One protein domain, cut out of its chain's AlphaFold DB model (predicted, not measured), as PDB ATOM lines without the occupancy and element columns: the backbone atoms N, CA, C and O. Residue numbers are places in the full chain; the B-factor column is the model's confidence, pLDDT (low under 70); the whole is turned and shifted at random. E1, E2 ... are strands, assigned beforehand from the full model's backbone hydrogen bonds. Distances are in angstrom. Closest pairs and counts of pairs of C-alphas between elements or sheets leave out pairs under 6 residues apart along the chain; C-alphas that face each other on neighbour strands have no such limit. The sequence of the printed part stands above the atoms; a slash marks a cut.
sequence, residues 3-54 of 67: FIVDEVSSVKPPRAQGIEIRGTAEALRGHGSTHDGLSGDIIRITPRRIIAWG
ATOM      1  N   PHE A   3     -23.467   8.151  40.778       97.75
ATOM      2  CA  PHE A   3     -22.965   8.435  39.425       97.75
ATOM      3  C   PHE A   3     -21.724   9.295  39.560       97.75
ATOM      4  O   PHE A   3     -21.756  10.311  40.254       97.75
ATOM      5  N   ILE A   4     -20.638   8.856  38.939       97.25
ATOM      6  CA  ILE A   4     -19.335   9.494  39.047       97.25
ATOM      7  C   ILE A   4     -18.908   9.890  37.642       97.25
ATOM      8  O   ILE A   4     -18.967   9.070  36.727       97.25
ATOM      9  N   VAL A   5     -18.503  11.146  37.498       95.44
ATOM     10  CA  VAL A   5     -17.789  11.638  36.321       95.44
ATOM     11  C   VAL A   5     -16.431  12.097  36.807       95.44
ATOM     12  O   VAL A   5     -16.356  12.966  37.680       95.44
ATOM     13  N   ASP A   6     -15.377  11.504  36.271       94.06
ATOM     14  CA  ASP A   6     -14.007  11.830  36.617       94.06
ATOM     15  C   ASP A   6     -13.123  11.986  35.377       94.06
ATOM     16  O   ASP A   6     -13.472  11.623  34.253       94.06
ATOM     17  N   GLU A   7     -11.971  12.602  35.604       91.56
ATOM     18  CA  GLU A   7     -10.902  12.746  34.633       91.56
ATOM     19  C   GLU A   7      -9.560  12.612  35.359       91.56
ATOM     20  O   GLU A   7      -9.323  13.238  36.397       91.56
ATOM     21  N   VAL A   8      -8.652  11.821  34.784       93.38
ATOM     22  CA  VAL A   8      -7.254  11.737  35.217       93.38
ATOM     23  C   VAL A   8      -6.402  12.528  34.232       93.38
ATOM     24  O   VAL A   8      -6.093  12.051  33.142       93.38
ATOM     25  N   SER A   9      -6.009  13.744  34.612       88.94
ATOM     26  CA  SER A   9      -5.243  14.649  33.743       88.94
ATOM     27  C   SER A   9      -3.733  14.404  33.799       88.94
ATOM     28  O   SER A   9      -2.996  14.799  32.895       88.94
ATOM     29  N   SER A  10      -3.236  13.753  34.855       91.31
ATOM     30  CA  SER A  10      -1.850  13.290  34.929       91.31
ATOM     31  C   SER A  10      -1.684  12.164  35.942       91.31
ATOM     32  O   SER A  10      -2.260  12.190  37.025       91.31
ATOM     33  N   VAL A  11      -0.833  11.192  35.616       95.56
ATOM     34  CA  VAL A  11      -0.403  10.139  36.553       95.56
ATOM     35  C   VAL A  11       0.943  10.457  37.216       95.56
ATOM     36  O   VAL A  11       1.310   9.818  38.199       95.56
ATOM     37  N   LYS A  12       1.687  11.452  36.706       95.31
ATOM     38  CA  LYS A  12       2.970  11.903  37.263       95.31
ATOM     39  C   LYS A  12       3.246  13.378  36.903       95.31
ATOM     40  O   LYS A  12       3.614  13.649  35.760       95.31
ATOM     41  N   PRO A  13       3.151  14.320  37.863       91.81
ATOM     42  CA  PRO A  13       2.626  14.129  39.221       91.81
ATOM     43  C   PRO A  13       1.119  13.790  39.193       91.81
ATOM     44  O   PRO A  13       0.441  14.193  38.249       91.81
ATOM     45  N   PRO A  14       0.574  13.069  40.188       91.50
ATOM     46  CA  PRO A  14      -0.832  12.667  40.173       91.50
ATOM     47  C   PRO A  14      -1.781  13.869  40.202       91.50
ATOM     48  O   PRO A  14      -1.686  14.719  41.088       91.50
ATOM     49  N   ARG A  15      -2.712  13.916  39.247       91.31
ATOM     50  CA  ARG A  15      -3.815  14.880  39.191       91.31
ATOM     51  C   ARG A  15      -5.068  14.202  38.649       91.31
ATOM     52  O   ARG A  15      -5.079  13.719  37.517       91.31
ATOM     53  N   ALA A  16      -6.113  14.195  39.464       92.56
ATOM     54  CA  ALA A  16      -7.433  13.701  39.110       92.56
ATOM     55  C   ALA A  16      -8.496  14.643  39.673       92.56
ATOM     56  O   ALA A  16      -8.314  15.226  40.744       92.56
ATOM     57  N   GLN A  17      -9.600  14.763  38.950       93.00
ATOM     58  CA  GLN A  17     -10.721  15.624  39.300       93.00
ATOM     59  C   GLN A  17     -12.028  14.903  39.003       93.00
ATOM     60  O   GLN A  17     -12.080  14.057  38.110       93.00
ATOM     61  N   GLY A  18     -13.080  15.210  39.752       93.62
ATOM     62  CA  GLY A  18     -14.362  14.563  39.521       93.62
ATOM     63  C   GLY A  18     -15.478  15.016  40.444       93.62
ATOM     64  O   GLY A  18     -15.283  15.785  41.391       93.62
ATOM     65  N   ILE A  19     -16.671  14.527  40.115       95.88
ATOM     66  CA  ILE A  19     -17.911  14.757  40.848       95.88
ATOM     67  C   ILE A  19     -18.599  13.407  41.064       95.88
ATOM     68  O   ILE A  19     -18.883  12.683  40.110       95.88
ATOM     69  N   GLU A  20     -18.929  13.097  42.315       97.81
ATOM     70  CA  GLU A  20     -19.828  12.008  42.693       97.81
ATOM     71  C   GLU A  20     -21.205  12.581  43.046       97.81
ATOM     72  O   GLU A  20     -21.361  13.390  43.966       97.81
ATOM     73  N   ILE A  21     -22.233  12.103  42.349       98.25
ATOM     74  CA  ILE A  21     -23.637  12.408  42.608       98.25
ATOM     75  C   ILE A  21     -24.276  11.196  43.280       98.25
ATOM     76  O   ILE A  21     -24.463  10.145  42.664       98.25
ATOM     77  N   ARG A  22     -24.664  11.349  44.548       98.38
ATOM     78  CA  ARG A  22     -25.464  10.357  45.277       98.38
ATOM     79  C   ARG A  22     -26.928  10.741  45.210       98.38
ATOM     80  O   ARG A  22     -27.278  11.889  45.477       98.38
ATOM     81  N   GLY A  23     -27.789   9.764  44.947       98.25
ATOM     82  CA  GLY A  23     -29.214  10.023  44.764       98.25
ATOM     83  C   GLY A  23     -30.063   8.779  44.555       98.25
ATOM     84  O   GLY A  23     -29.605   7.637  44.728       98.25
ATOM     85  N   THR A  24     -31.313   9.037  44.190       98.44
ATOM     86  CA  THR A  24     -32.225   8.057  43.598       98.44
ATOM     87  C   THR A  24     -32.075   8.093  42.080       98.44
ATOM     88  O   THR A  24     -31.775   9.140  41.506       98.44
ATOM     89  N   ALA A  25     -32.249   6.938  41.443       97.62
ATOM     90  CA  ALA A  25     -32.272   6.805  39.994       97.62
ATOM     91  C   ALA A  25     -33.603   6.165  39.596       97.62
ATOM     92  O   ALA A  25     -33.992   5.158  40.188       97.62
ATOM     93  N   GLU A  26     -34.287   6.751  38.622       98.12
ATOM     94  CA  GLU A  26     -35.583   6.303  38.119       98.12
ATOM     95  C   GLU A  26     -35.512   6.132  36.601       98.12
ATOM     96  O   GLU A  26     -35.017   7.014  35.896       98.12
ATOM     97  N   ALA A  27     -35.997   4.996  36.097       96.81
ATOM     98  CA  ALA A  27     -36.140   4.772  34.665       96.81
ATOM     99  C   ALA A  27     -37.463   5.374  34.181       96.81
ATOM    100  O   ALA A  27     -38.535   4.961  34.619       96.81
ATOM    101  N   LEU A  28     -37.381   6.318  33.250       97.00
ATOM    102  CA  LEU A  28     -38.521   7.008  32.663       97.00
ATOM    103  C   LEU A  28     -38.621   6.640  31.184       97.00
ATOM    104  O   LEU A  28     -37.771   7.023  30.378       97.00
ATOM    105  N   ARG A  29     -39.659   5.880  30.835       95.38
ATOM    106  CA  ARG A  29     -39.859   5.359  29.477       95.38
ATOM    107  C   ARG A  29     -40.433   6.431  28.547       95.38
ATOM    108  O   ARG A  29     -41.403   7.084  28.912       95.38
ATOM    109  N   GLY A  30     -39.846   6.620  27.367       93.94
ATOM    110  CA  GLY A  30     -40.310   7.582  26.355       93.94
ATOM    111  C   GLY A  30     -40.243   9.065  26.755       93.94
ATOM    112  O   GLY A  30     -40.896   9.892  26.126       93.94
ATOM    113  N   HIS A  31     -39.489   9.417  27.801       93.56
ATOM    114  CA  HIS A  31     -39.401  10.787  28.331       93.56
ATOM    115  C   HIS A  31     -38.282  11.648  27.718       93.56
ATOM    116  O   HIS A  31     -38.161  12.826  28.054       93.56
ATOM    117  N   GLY A  32     -37.447  11.075  26.859       91.12
ATOM    118  CA  GLY A  32     -36.391  11.753  26.117       91.12
ATOM    119  C   GLY A  32     -36.536  11.569  24.610       91.12
ATOM    120  O   GLY A  32     -37.479  10.955  24.116       91.12
ATOM    121  N   SER A  33     -35.561  12.091  23.874       90.50
ATOM    122  CA  SER A  33     -35.436  11.902  22.432       90.50
ATOM    123  C   SER A  33     -34.060  11.345  22.111       90.50
ATOM    124  O   SER A  33     -33.043  11.923  22.503       90.50
ATOM    125  N   THR A  34     -34.026  10.258  21.360       87.50
ATOM    126  CA  THR A  34     -32.805   9.650  20.834       87.50
ATOM    127  C   THR A  34     -32.964   9.454  19.332       87.50
ATOM    128  O   THR A  34     -34.072   9.225  18.850       87.50
ATOM    129  N   HIS A  35     -31.868   9.582  18.589       88.19
ATOM    130  CA  HIS A  35     -31.863   9.382  17.141       88.19
ATOM    131  C   HIS A  35     -31.683   7.894  16.800       88.19
ATOM    132  O   HIS A  35     -31.449   7.068  17.684       88.19
ATOM    133  N   ASP A  36     -31.807   7.560  15.516       88.06
ATOM    134  CA  ASP A  36     -31.405   6.264  14.951       88.06
ATOM    135  C   ASP A  36     -32.120   5.037  15.546       88.06
ATOM    136  O   ASP A  36     -31.527   3.984  15.770       88.06
ATOM    137  N   GLY A  37     -33.428   5.162  15.801       83.75
ATOM    138  CA  GLY A  37     -34.276   4.045  16.241       83.75
ATOM    139  C   GLY A  37     -34.090   3.631  17.703       83.75
ATOM    140  O   GLY A  37     -34.700   2.659  18.149       83.75
ATOM    141  N   LEU A  38     -33.276   4.364  18.463       90.50
ATOM    142  CA  LEU A  38     -33.131   4.172  19.899       90.50
ATOM    143  C   LEU A  38     -34.398   4.622  20.641       90.50
ATOM    144  O   LEU A  38     -35.065   5.580  20.238       90.50
ATOM    145  N   SER A  39     -34.708   3.952  21.753       92.12
ATOM    146  CA  SER A  39     -35.802   4.353  22.640       92.12
ATOM    147  C   SER A  39     -35.492   5.685  23.315       92.12
ATOM    148  O   SER A  39     -34.418   5.832  23.898       92.12
ATOM    149  N   GLY A  40     -36.480   6.578  23.380       95.12
ATOM    150  CA  GLY A  40     -36.430   7.807  24.180       95.12
ATOM    151  C   GLY A  40     -36.468   7.577  25.698       95.12
ATOM    152  O   GLY A  40     -37.002   8.396  26.435       95.12
ATOM    153  N   ASP A  41     -35.971   6.448  26.184       96.12
ATOM    154  CA  ASP A  41     -35.947   6.121  27.603       96.12
ATOM    155  C   ASP A  41     -34.773   6.830  28.278       96.12
ATOM    156  O   ASP A  41     -33.659   6.855  27.753       96.12
ATOM    157  N   ILE A  42     -35.004   7.388  29.464       95.50
ATOM    158  CA  ILE A  42     -33.976   8.103  30.226       95.50
ATOM    159  C   ILE A  42     -33.876   7.560  31.647       95.50
ATOM    160  O   ILE A  42     -34.854   7.082  32.222       95.50
ATOM    161  N   ILE A  43     -32.694   7.691  32.245       95.81
ATOM    162  CA  ILE A  43     -32.505   7.502  33.683       95.81
ATOM    163  C   ILE A  43     -32.435   8.886  34.319       95.81
ATOM    164  O   ILE A  43     -31.479   9.631  34.100       95.81
ATOM    165  N   ARG A  44     -33.441   9.239  35.120       96.12
ATOM    166  CA  ARG A  44     -33.428  10.466  35.915       96.12
ATOM    167  C   ARG A  44     -32.722  10.201  37.233       96.12
ATOM    168  O   ARG A  44     -33.143   9.343  38.003       96.12
ATOM    169  N   ILE A  45     -31.679  10.974  37.510       97.62
ATOM    170  CA  ILE A  45     -30.997  10.968  38.803       97.62
ATOM    171  C   ILE A  45     -31.485  12.183  39.587       97.62
ATOM    172  O   ILE A  45     -31.330  13.306  39.117       97.62
ATOM    173  N   THR A  46     -32.055  11.968  40.775       98.12
ATOM    174  CA  THR A  46     -32.393  13.056  41.708       98.12
ATOM    175  C   THR A  46     -31.311  13.126  42.788       98.12
ATOM    176  O   THR A  46     -31.235  12.222  43.633       98.12
ATOM    177  N   PRO A  47     -30.430  14.146  42.763       98.38
ATOM    178  CA  PRO A  47     -29.339  14.253  43.721       98.38
ATOM    179  C   PRO A  47     -29.848  14.480  45.148       98.38
ATOM    180  O   PRO A  47     -30.728  15.299  45.383       98.38
ATOM    181  N   ARG A  48     -29.230  13.800  46.118       98.50
ATOM    182  CA  ARG A  48     -29.345  14.102  47.561       98.50
ATOM    183  C   ARG A  48     -28.036  14.609  48.164       98.50
ATOM    184  O   ARG A  48     -28.033  15.177  49.250       98.50
ATOM    185  N   ARG A  49     -26.909  14.326  47.506       98.19
ATOM    186  CA  ARG A  49     -25.578  14.792  47.897       98.19
ATOM    187  C   ARG A  49     -24.679  14.829  46.671       98.19
ATOM    188  O   ARG A  49     -24.664  13.871  45.902       98.19
ATOM    189  N   ILE A  50     -23.920  15.908  46.544       97.19
ATOM    190  CA  ILE A  50     -22.886  16.085  45.527       97.19
ATOM    191  C   ILE A  50     -21.553  16.207  46.264       97.19
ATOM    192  O   ILE A  50     -21.461  16.919  47.266       97.19
ATOM    193  N   ILE A  51     -20.552  15.459  45.820       97.12
ATOM    194  CA  ILE A  51     -19.189  15.477  46.352       97.12
ATOM    195  C   ILE A  51     -18.280  15.797  45.178       97.12
ATOM    196  O   ILE A  51     -18.418  15.181  44.127       97.12
ATOM    197  N   ALA A  52     -17.369  16.747  45.348       94.50
ATOM    198  CA  ALA A  52     -16.420  17.120  44.312       94.50
ATOM    199  C   ALA A  52     -14.995  17.118  44.866       94.50
ATOM    200  O   ALA A  52     -14.787  17.412  46.045       94.50
ATOM    201  N   TRP A  53     -14.030  16.775  44.019       93.88
ATOM    202  CA  TRP A  53     -12.607  16.748  44.351       93.88
ATOM    203  C   TRP A  53     -11.777  17.224  43.161       93.88
ATOM    204  O   TRP A  53     -12.129  16.960  42.013       93.88
ATOM    205  N   GLY A  54     -10.671  17.919  43.434       90.75
ATOM    206  CA  GLY A  54      -9.711  18.346  42.410       90.75
ATOM    207  C   GLY A  54     -10.245  19.352  41.381       90.75
ATOM    208  O   GLY A  54      -9.599  19.552  40.360       90.75
TER     209      GLY A  54
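Overview. This is residues 3 to 54 of the 67 residues of an uncharacterized protein of Mycobacteroides abscessus subsp. bolletii CRM-0020 (UniProt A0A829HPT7). A single antiparallel sheet of three strands is bent into an open V, with no named helix on it. In one arm of the V, E1 runs beside the first part of E2 and the last part of E3 runs along the other side of E2; the other arm is a ribbon of E2 and E3, which ends in a long loop, residues 29 to 41. The printed part has 52 residues with no named helix and three named strands, E1, E2 and E3 along the chain, in the sheet order E1 - E2 - E3; the class is all strand. The whole is extended, with a radius of gyration of the C-alphas of 15.7 A, and its outline of 45 by 29 by 9 A is flat, but only just.

Arrangement. Begin at E1, residues 3 to 11, an edge strand; a tight link of 2 residues leads from it to E2, residues 14 to 28, the inner strand. These two form a hairpin and are antiparallel, with 165 degrees between their directions. Look at C-alphas 6 and 18, which face each other at 4.0 A, and at N 3 and O 21, within hydrogen-bond range at 2.9 A. Further on, E2 bends by 69 degrees at residue 24. A long link of 13 residues then leads to E3, residues 42 to 53, the other edge strand. E2 and E3 form a second hairpin, antiparallel at 148 degrees. Their facing C-alphas run from 28 and 42, 5.3 A apart, to 17 and 53, 5.5 A apart; N 28 and O 42 are within hydrogen-bond range at 2.8 A, and so are N 20 and O 51 at 2.8 A. E3 bends by 84 degrees at residue 48; there N 48 and N 49 are both within hydrogen-bond range of O 22, at 2.8 A and 3.2 A. The three strands form a meander, each the antiparallel neighbour of the one before.

Along the chain. Find C-alpha 3 at (-22.965, 8.435, 39.425); from there E1 runs 22.8 A to Val 11. E2 starts at C-alpha 14, at (-0.832, 12.667, 40.173), and covers 38.8 A to Leu 28; with 15 residues it is the longest strand. E3 covers 27.0 A from Ile 42 to C-alpha 53, at (-12.607, 16.748, 44.351).

Size, cuts and confidence. The two C-alphas farthest apart are those of Pro 13 and Gly 30, at 45.3 A. Residues 29 to 41, the long link, have their C-alphas 16 to 23 A from the mean of all C-alphas. The printed part has no cut. Its mean pLDDT is 94.4, and no printed residue of this model is under 70.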